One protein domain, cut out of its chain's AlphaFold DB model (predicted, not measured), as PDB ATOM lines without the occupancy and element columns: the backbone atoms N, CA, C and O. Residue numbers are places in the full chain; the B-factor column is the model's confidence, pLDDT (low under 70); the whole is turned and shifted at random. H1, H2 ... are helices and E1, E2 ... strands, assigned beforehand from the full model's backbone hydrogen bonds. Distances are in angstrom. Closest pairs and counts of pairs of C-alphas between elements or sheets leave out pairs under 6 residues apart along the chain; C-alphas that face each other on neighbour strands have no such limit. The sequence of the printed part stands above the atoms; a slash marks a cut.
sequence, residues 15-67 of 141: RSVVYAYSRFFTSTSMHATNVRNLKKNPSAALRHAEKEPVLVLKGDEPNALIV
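This is residues 15 to 67 of the 141 residues of the protein "Prevent-host-death protein" of Gammaproteobacteria bacterium (UniProt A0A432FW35). Look first at a small sheet, E1 E2 E3, with H3 over one face, H1 on the opposite face and H2 at its end beyond E1. There are 53 residues, with three named helices and three named strands, in the order H1 E1 H2 H3 E2 E3. The sheet is mixed, the class mixed helices and strands; the whole is compact, radius of gyration of the C-alphas 10.6 A, spanning 30 by 24 by 15 A.

E1, residues 31 to 34, is parallel to E2, residues 54 to 58, with N 55 and O 31 2.8 A apart. E2 forms a hairpin with E3, residues 61 to 66; N 54 and O 66 are 2.9 A apart. H3, residues 42 to 49, runs along the strands at a height over the sheet of 8.9 A; its closest C-alphas to E3 are Ala 49 and Ile 66, 6.3 A. H2, residues 35 to 40, is on the sheet; its closest C-alphas to E2 are Val 35 and Lys 58, 5.6 A. E1, H2 H3, E2 make a strand-helix-strand unit, parallel neighbour strands joined through helices, with a right-handed crossover. H1, residues 15 to 21, is on the opposite face from H3; the C-alphas of Val 18 and Ala 32 are closest to each other, 7.3 A. Every O i to N i+4 pair is within hydrogen-bond range in H2 and H3; H1 has 0 of 3, and 1 of 4 O i to N i+3 pairs.

Find C-alpha 15 at (17.893, 76.471, 59.522), where H1 begins, 11.5 A long. E3 runs 15.1 A to C-alpha 66 at (14.724, 76.579, 76.801); E2 measures 13.1 A, H3 10.8 A, E1 10.4 A and H2 8.7 A.

The C-alphas of Thr 26 and Lys 40 are the two farthest apart, 30.5 A. The printed part has no cut and no long link; pLDDT is under 70 in residues 15 to 28.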
ATOM      1  N   ARG A  15      16.431  76.360  59.526       46.81
ATOM      2  CA  ARG A  15      17.893  76.471  59.522       46.81
ATOM      3  C   ARG A  15      18.411  77.849  59.102       46.81
ATOM      4  O   ARG A  15      19.528  78.188  59.474       46.81
ATOM      5  N   SER A  16      17.641  78.641  58.350       45.28
ATOM      6  CA  SER A  16      18.095  79.956  57.860       45.28
ATOM      7  C   SER A  16      17.946  81.069  58.904       45.28
ATOM      8  O   SER A  16      18.758  81.990  58.929       45.28
ATOM      9  N   VAL A  17      16.979  80.954  59.820       52.09
ATOM     10  CA  VAL A  17      16.765  81.917  60.919       52.09
ATOM     11  C   VAL A  17      17.832  81.779  62.014       52.09
ATOM     12  O   VAL A  17      18.262  82.774  62.590       52.09
ATOM     13  N   VAL A  18      18.332  80.561  62.249       50.59
ATOM     14  CA  VAL A  18      19.345  80.259  63.281       50.59
ATOM     15  C   VAL A  18      20.666  81.008  63.047       50.59
ATOM     16  O   VAL A  18      21.331  81.396  64.003       50.59
ATOM     17  N   TYR A  19      21.029  81.293  61.792       48.19
ATOM     18  CA  TYR A  19      22.301  81.952  61.471       48.19
ATOM     19  C   TYR A  19      22.340  83.452  61.811       48.19
ATOM     20  O   TYR A  19      23.421  83.990  62.051       48.19
ATOM     21  N   ALA A  20      21.188  84.130  61.861       49.56
ATOM     22  CA  ALA A  20      21.118  85.580  62.068       49.56
ATOM     23  C   ALA A  20      21.295  86.006  63.540       49.56
ATOM     24  O   ALA A  20      21.686  87.141  63.803       49.56
ATOM     25  N   TYR A  21      21.067  85.100  64.497       45.22
ATOM     26  CA  TYR A  21      21.126  85.387  65.938       45.22
ATOM     27  C   TYR A  21      22.421  84.895  66.618       45.22
ATOM     28  O   TYR A  21      22.556  84.966  67.837       45.22
ATOM     29  N   SER A  22      23.412  84.451  65.837       42.28
ATOM     30  CA  SER A  22      24.669  83.837  66.304       42.28
ATOM     31  C   SER A  22      25.674  84.792  66.973       42.28
ATOM     32  O   SER A  22      26.753  84.363  67.374       42.28
ATOM     33  N   ARG A  23      25.352  86.084  67.143       40.44
ATOM     34  CA  ARG A  23      26.286  87.065  67.737       40.44
ATOM     35  C   ARG A  23      26.383  87.044  69.269       40.44
ATOM     36  O   ARG A  23      27.232  87.753  69.793       40.44
ATOM     37  N   PHE A  24      25.576  86.246  69.974       45.44
ATOM     38  CA  PHE A  24      25.643  86.137  71.444       45.44
ATOM     39  C   PHE A  24      26.182  84.795  71.970       45.44
ATOM     40  O   PHE A  24      26.516  84.710  73.144       45.44
ATOM     41  N   PHE A  25      26.343  83.776  71.120       47.91
ATOM     42  CA  PHE A  25      26.869  82.458  71.500       47.91
ATOM     43  C   PHE A  25      27.791  81.938  70.393       47.91
ATOM     44  O   PHE A  25      27.353  81.286  69.450       47.91
ATOM     45  N   THR A  26      29.076  82.276  70.456       43.41
ATOM     46  CA  THR A  26      30.019  82.101  69.338       43.41
ATOM     47  C   THR A  26      30.628  80.701  69.191       43.41
ATOM     48  O   THR A  26      31.495  80.528  68.341       43.41
ATOM     49  N   SER A  27      30.184  79.682  69.939       48.81
ATOM     50  CA  SER A  27      30.640  78.296  69.695       48.81
ATOM     51  C   SER A  27      29.677  77.183  70.135       48.81
ATOM     52  O   SER A  27      30.047  76.011  70.144       48.81
ATOM     53  N   THR A  28      28.439  77.513  70.502       59.44
ATOM     54  CA  THR A  28      27.461  76.530  70.989       59.44
ATOM     55  C   THR A  28      26.482  76.194  69.869       59.44
ATOM     56  O   THR A  28      25.810  77.080  69.339       59.44
ATOM     57  N   SER A  29      26.402  74.919  69.477       74.94
ATOM     58  CA  SER A  29      25.301  74.453  68.633       74.94
ATOM     59  C   SER A  29      23.970  74.713  69.357       74.94
ATOM     60  O   SER A  29      23.925  74.746  70.586       74.94
ATOM     61  N   MET A  30      22.906  75.009  68.606       83.44
ATOM     62  CA  MET A  30      21.595  75.367  69.153       83.44
ATOM     63  C   MET A  30      20.500  74.651  68.368       83.44
ATOM     64  O   MET A  30      20.512  74.639  67.132       83.44
ATOM     65  N   HIS A  31      19.520  74.099  69.080       90.94
ATOM     66  CA  HIS A  31      18.366  73.456  68.465       90.94
ATOM     67  C   HIS A  31      17.251  74.477  68.233       90.94
ATOM     68  O   HIS A  31      16.937  75.266  69.118       90.94
ATOM     69  N   ALA A  32      16.587  74.435  67.077       93.25
ATOM     70  CA  ALA A  32      15.420  75.275  66.807       93.25
ATOM     71  C   ALA A  32      14.148  74.432  66.670       93.25
ATOM     72  O   ALA A  32      14.091  73.485  65.886       93.25
ATOM     73  N   THR A  33      13.099  74.819  67.395       94.44
ATOM     74  CA  THR A  33      11.743  74.265  67.274       94.44
ATOM     75  C   THR A  33      10.724  75.394  67.136       94.44
ATOM     76  O   THR A  33      11.063  76.562  67.284       94.44
ATOM     77  N   ASN A  34       9.459  75.081  66.852       95.38
ATOM     78  CA  ASN A  34       8.389  76.079  66.826       95.38
ATOM     79  C   ASN A  34       7.331  75.806  67.901       95.38
ATOM     80  O   ASN A  34       7.187  74.685  68.392       95.38
ATOM     81  N   VAL A  35       6.532  76.822  68.228       96.25
ATOM     82  CA  VAL A  35       5.465  76.724  69.237       96.25
ATOM     83  C   VAL A  35       4.463  75.600  68.949       96.25
ATOM     84  O   VAL A  35       3.902  75.021  69.877       96.25
ATOM     85  N   ARG A  36       4.227  75.251  67.676       94.38
ATOM     86  CA  ARG A  36       3.311  74.162  67.296       94.38
ATOM     87  C   ARG A  36       3.896  72.794  67.650       94.38
ATOM     88  O   ARG A  36       3.163  71.941  68.144       94.38
ATOM     89  N   ASN A  37       5.186  72.591  67.411       93.75
ATOM     90  CA  ASN A  37       5.902  71.363  67.735       93.75
ATOM     91  C   ASN A  37       6.116  71.240  69.241       93.75
ATOM     92  O   ASN A  37       5.868  70.169  69.784       93.75
ATOM     93  N   LEU A  38       6.458  72.339  69.923       95.94
ATOM     94  CA  LEU A  38       6.574  72.371  71.381       95.94
ATOM     95  C   LEU A  38       5.261  71.949  72.057       95.94
ATOM     96  O   LEU A  38       5.277  71.112  72.950       95.94
ATOM     97  N   LYS A  39       4.115  72.457  71.581       94.94
ATOM     98  CA  LYS A  39       2.788  72.058  72.087       94.94
ATOM     99  C   LYS A  39       2.479  70.577  71.872       94.94
ATOM    100  O   LYS A  39       1.811  69.970  72.698       94.94
ATOM    101  N   LYS A  40       2.918  70.004  70.748       96.38
ATOM    102  CA  LYS A  40       2.655  68.599  70.402       96.38
ATOM    103  C   LYS A  40       3.583  67.622  71.116       96.38
ATOM    104  O   LYS A  40       3.177  66.499  71.383       96.38
ATOM    105  N   ASN A  41       4.830  68.017  71.352       93.81
ATOM    106  CA  ASN A  41       5.851  67.151  71.926       93.81
ATOM    107  C   ASN A  41       6.825  67.959  72.807       93.81
ATOM    108  O   ASN A  41       7.973  68.187  72.411       93.81
ATOM    109  N   PRO A  42       6.380  68.406  73.997       95.00
ATOM    110  CA  PRO A  42       7.216  69.203  74.893       95.00
ATOM    111  C   PRO A  42       8.441  68.421  75.378       95.00
ATOM    112  O   PRO A  42       9.535  68.974  75.463       95.00
ATOM    113  N   SER A  43       8.300  67.112  75.603       95.81
ATOM    114  CA  SER A  43       9.388  66.246  76.066       95.81
ATOM    115  C   SER A  43      10.540  66.141  75.065       95.81
ATOM    116  O   SER A  43      11.692  66.014  75.473       95.81
ATOM    117  N   ALA A  44      10.270  66.216  73.756       94.75
ATOM    118  CA  ALA A  44      11.340  66.271  72.760       94.75
ATOM    119  C   ALA A  44      12.169  67.554  72.890       94.75
ATOM    120  O   ALA A  44      13.392  67.479  72.837       94.75
ATOM    121  N   ALA A  45      11.526  68.704  73.112       93.69
ATOM    122  CA  ALA A  45      12.240  69.958  73.334       93.69
ATOM    123  C   ALA A  45      13.094  69.898  74.612       93.69
ATOM    124  O   ALA A  45      14.255  70.281  74.574       93.69
ATOM    125  N   LEU A  46      12.574  69.334  75.708       94.00
ATOM    126  CA  LEU A  46      13.353  69.160  76.943       94.00
ATOM    127  C   LEU A  46      14.564  68.230  76.748       94.00
ATOM    128  O   LEU A  46      15.668  68.577  77.152       94.00
ATOM    129  N   ARG A  47      14.396  67.106  76.038       93.38
ATOM    130  CA  ARG A  47      15.509  66.200  75.688       93.38
ATOM    131  C   ARG A  47      16.560  66.844  74.784       93.38
ATOM    132  O   ARG A  47      17.720  66.451  74.823       93.38
ATOM    133  N   HIS A  48      16.164  67.777  73.919       92.38
ATOM    134  CA  HIS A  48      17.125  68.555  73.134       92.38
ATOM    135  C   HIS A  48      17.876  69.554  74.021       92.38
ATOM    136  O   HIS A  48      19.095  69.640  73.901       92.38
ATOM    137  N   ALA A  49      17.174  70.208  74.954       90.94
ATOM    138  CA  ALA A  49      17.753  71.158  75.903       90.94
ATOM    139  C   ALA A  49      18.866  70.546  76.770       90.94
ATOM    140  O   ALA A  49      19.810  71.244  77.123       90.94
ATOM    141  N   GLU A  50      18.793  69.246  77.078       90.25
ATOM    142  CA  GLU A  50      19.859  68.506  77.776       90.25
ATOM    143  C   GLU A  50      21.197  68.473  77.017       90.25
ATOM    144  O   GLU A  50      22.227  68.187  77.616       90.25
ATOM    145  N   LYS A  51      21.203  68.721  75.704       87.62
ATOM    146  CA  LYS A  51      22.420  68.697  74.877       87.62
ATOM    147  C   LYS A  51      22.856  70.091  74.456       87.62
ATOM    148  O   LYS A  51      24.044  70.378  74.415       87.62
ATOM    149  N   GLU A  52      21.890  70.925  74.102       87.12
ATOM    150  CA  GLU A  52      22.104  72.275  73.599       87.12
ATOM    151  C   GLU A  52      20.866  73.135  73.871       87.12
ATOM    152  O   GLU A  52      19.754  72.602  73.849       87.12
ATOM    153  N   PRO A  53      21.003  74.455  74.085       88.94
ATOM    154  CA  PRO A  53      19.850  75.338  74.227       88.94
ATOM    155  C   PRO A  53      18.853  75.183  73.070       88.94
ATOM    156  O   PRO A  53      19.235  75.000  71.910       88.94
ATOM    157  N   VAL A  54      17.558  75.287  73.380       92.56
ATOM    158  CA  VAL A  54      16.481  75.171  72.390       92.56
ATOM    159  C   VAL A  54      15.810  76.519  72.178       92.56
ATOM    160  O   VAL A  54      15.086  77.009  73.045       92.56
ATOM    161  N   LEU A  55      15.991  77.090  70.992       93.81
ATOM    162  CA  LEU A  55      15.264  78.267  70.541       93.81
ATOM    163  C   LEU A  55      13.864  77.866  70.062       93.81
ATOM    164  O   LEU A  55      13.698  77.057  69.147       93.81
ATOM    165  N   VAL A  56      12.839  78.453  70.669       95.56
ATOM    166  CA  VAL A  56      11.436  78.263  70.300       95.56
ATOM    167  C   VAL A  56      10.986  79.446  69.452       95.56
ATOM    168  O   VAL A  56      10.990  80.588  69.906       95.56
ATOM    169  N   LEU A  57      10.553  79.159  68.228       95.38
ATOM    170  CA  LEU A  57      10.062  80.142  67.266       95.38
ATOM    171  C   LEU A  57       8.528  80.218  67.261       95.38
ATOM    172  O   LEU A  57       7.833  79.195  67.322       95.38
ATOM    173  N   LYS A  58       7.978  81.424  67.112       94.44
ATOM    174  CA  LYS A  58       6.560  81.659  66.809       94.44
ATOM    175  C   LYS A  58       6.454  82.222  65.393       94.44
ATOM    176  O   LYS A  58       6.735  83.389  65.162       94.44
ATOM    177  N   GLY A  59       6.047  81.377  64.443       90.19
ATOM    178  CA  GLY A  59       6.254  81.687  63.026       90.19
ATOM    179  C   GLY A  59       7.748  81.618  62.722       90.19
ATOM    180  O   GLY A  59       8.369  80.608  63.052       90.19
ATOM    181  N   ASP A  60       8.298  82.707  62.193       84.88
ATOM    182  CA  ASP A  60       9.725  82.835  61.868       84.88
ATOM    183  C   ASP A  60      10.484  83.723  62.876       84.88
ATOM    184  O   ASP A  60      11.643  84.070  62.658       84.88
ATOM    185  N   GLU A  61       9.846  84.085  63.995       90.50
ATOM    186  CA  GLU A  61      10.420  84.964  65.019       90.50
ATOM    187  C   GLU A  61      10.806  84.194  66.294       90.50
ATOM    188  O   GLU A  61      10.023  83.358  66.767       90.50
ATOM    189  N   PRO A  62      11.978  84.479  66.895       93.19
ATOM    190  CA  PRO A  62      12.328  84.013  68.234       93.19
ATOM    191  C   PRO A  62      11.274  84.393  69.271       93.19
ATOM    192  O   PRO A  62      10.896  85.555  69.388       93.19
ATOM    193  N   ASN A  63      10.806  83.415  70.043       95.00
ATOM    194  CA  ASN A  63       9.782  83.631  71.061       95.00
ATOM    195  C   ASN A  63      10.236  83.245  72.469       95.00
ATOM    196  O   ASN A  63       9.914  83.956  73.415       95.00
ATOM    197  N   ALA A  64      10.952  82.133  72.615       94.12
ATOM    198  CA  ALA A  64      11.466  81.685  73.904       94.12
ATOM    199  C   ALA A  64      12.764  80.894  73.732       94.12
ATOM    200  O   ALA A  64      13.051  80.386  72.648       94.12
ATOM    201  N   LEU A  65      13.518  80.761  74.819       91.31
ATOM    202  CA  LEU A  65      14.693  79.905  74.908       91.31
ATOM    203  C   LEU A  65      14.476  78.905  76.045       91.31
ATOM    204  O   LEU A  65      14.084  79.294  77.144       91.31
ATOM    205  N   ILE A  66      14.716  77.625  75.780       91.56
ATOM    206  CA  ILE A  66      14.724  76.579  76.801       91.56
ATOM    207  C   ILE A  66      16.180  76.204  77.044       91.56
ATOM    208  O   ILE A  66      16.877  75.766  76.129       91.56
ATOM    209  N   VAL A  67      16.616  76.370  78.288       87.12
ATOM    210  CA  VAL A  67      17.944  75.984  78.761       87.12
ATOM    211  C   VAL A  67      17.800  74.896  79.815       87.12
ATOM    212  O   VAL A  67      16.938  74.968  80.694       87.12
TER     213      VAL A  67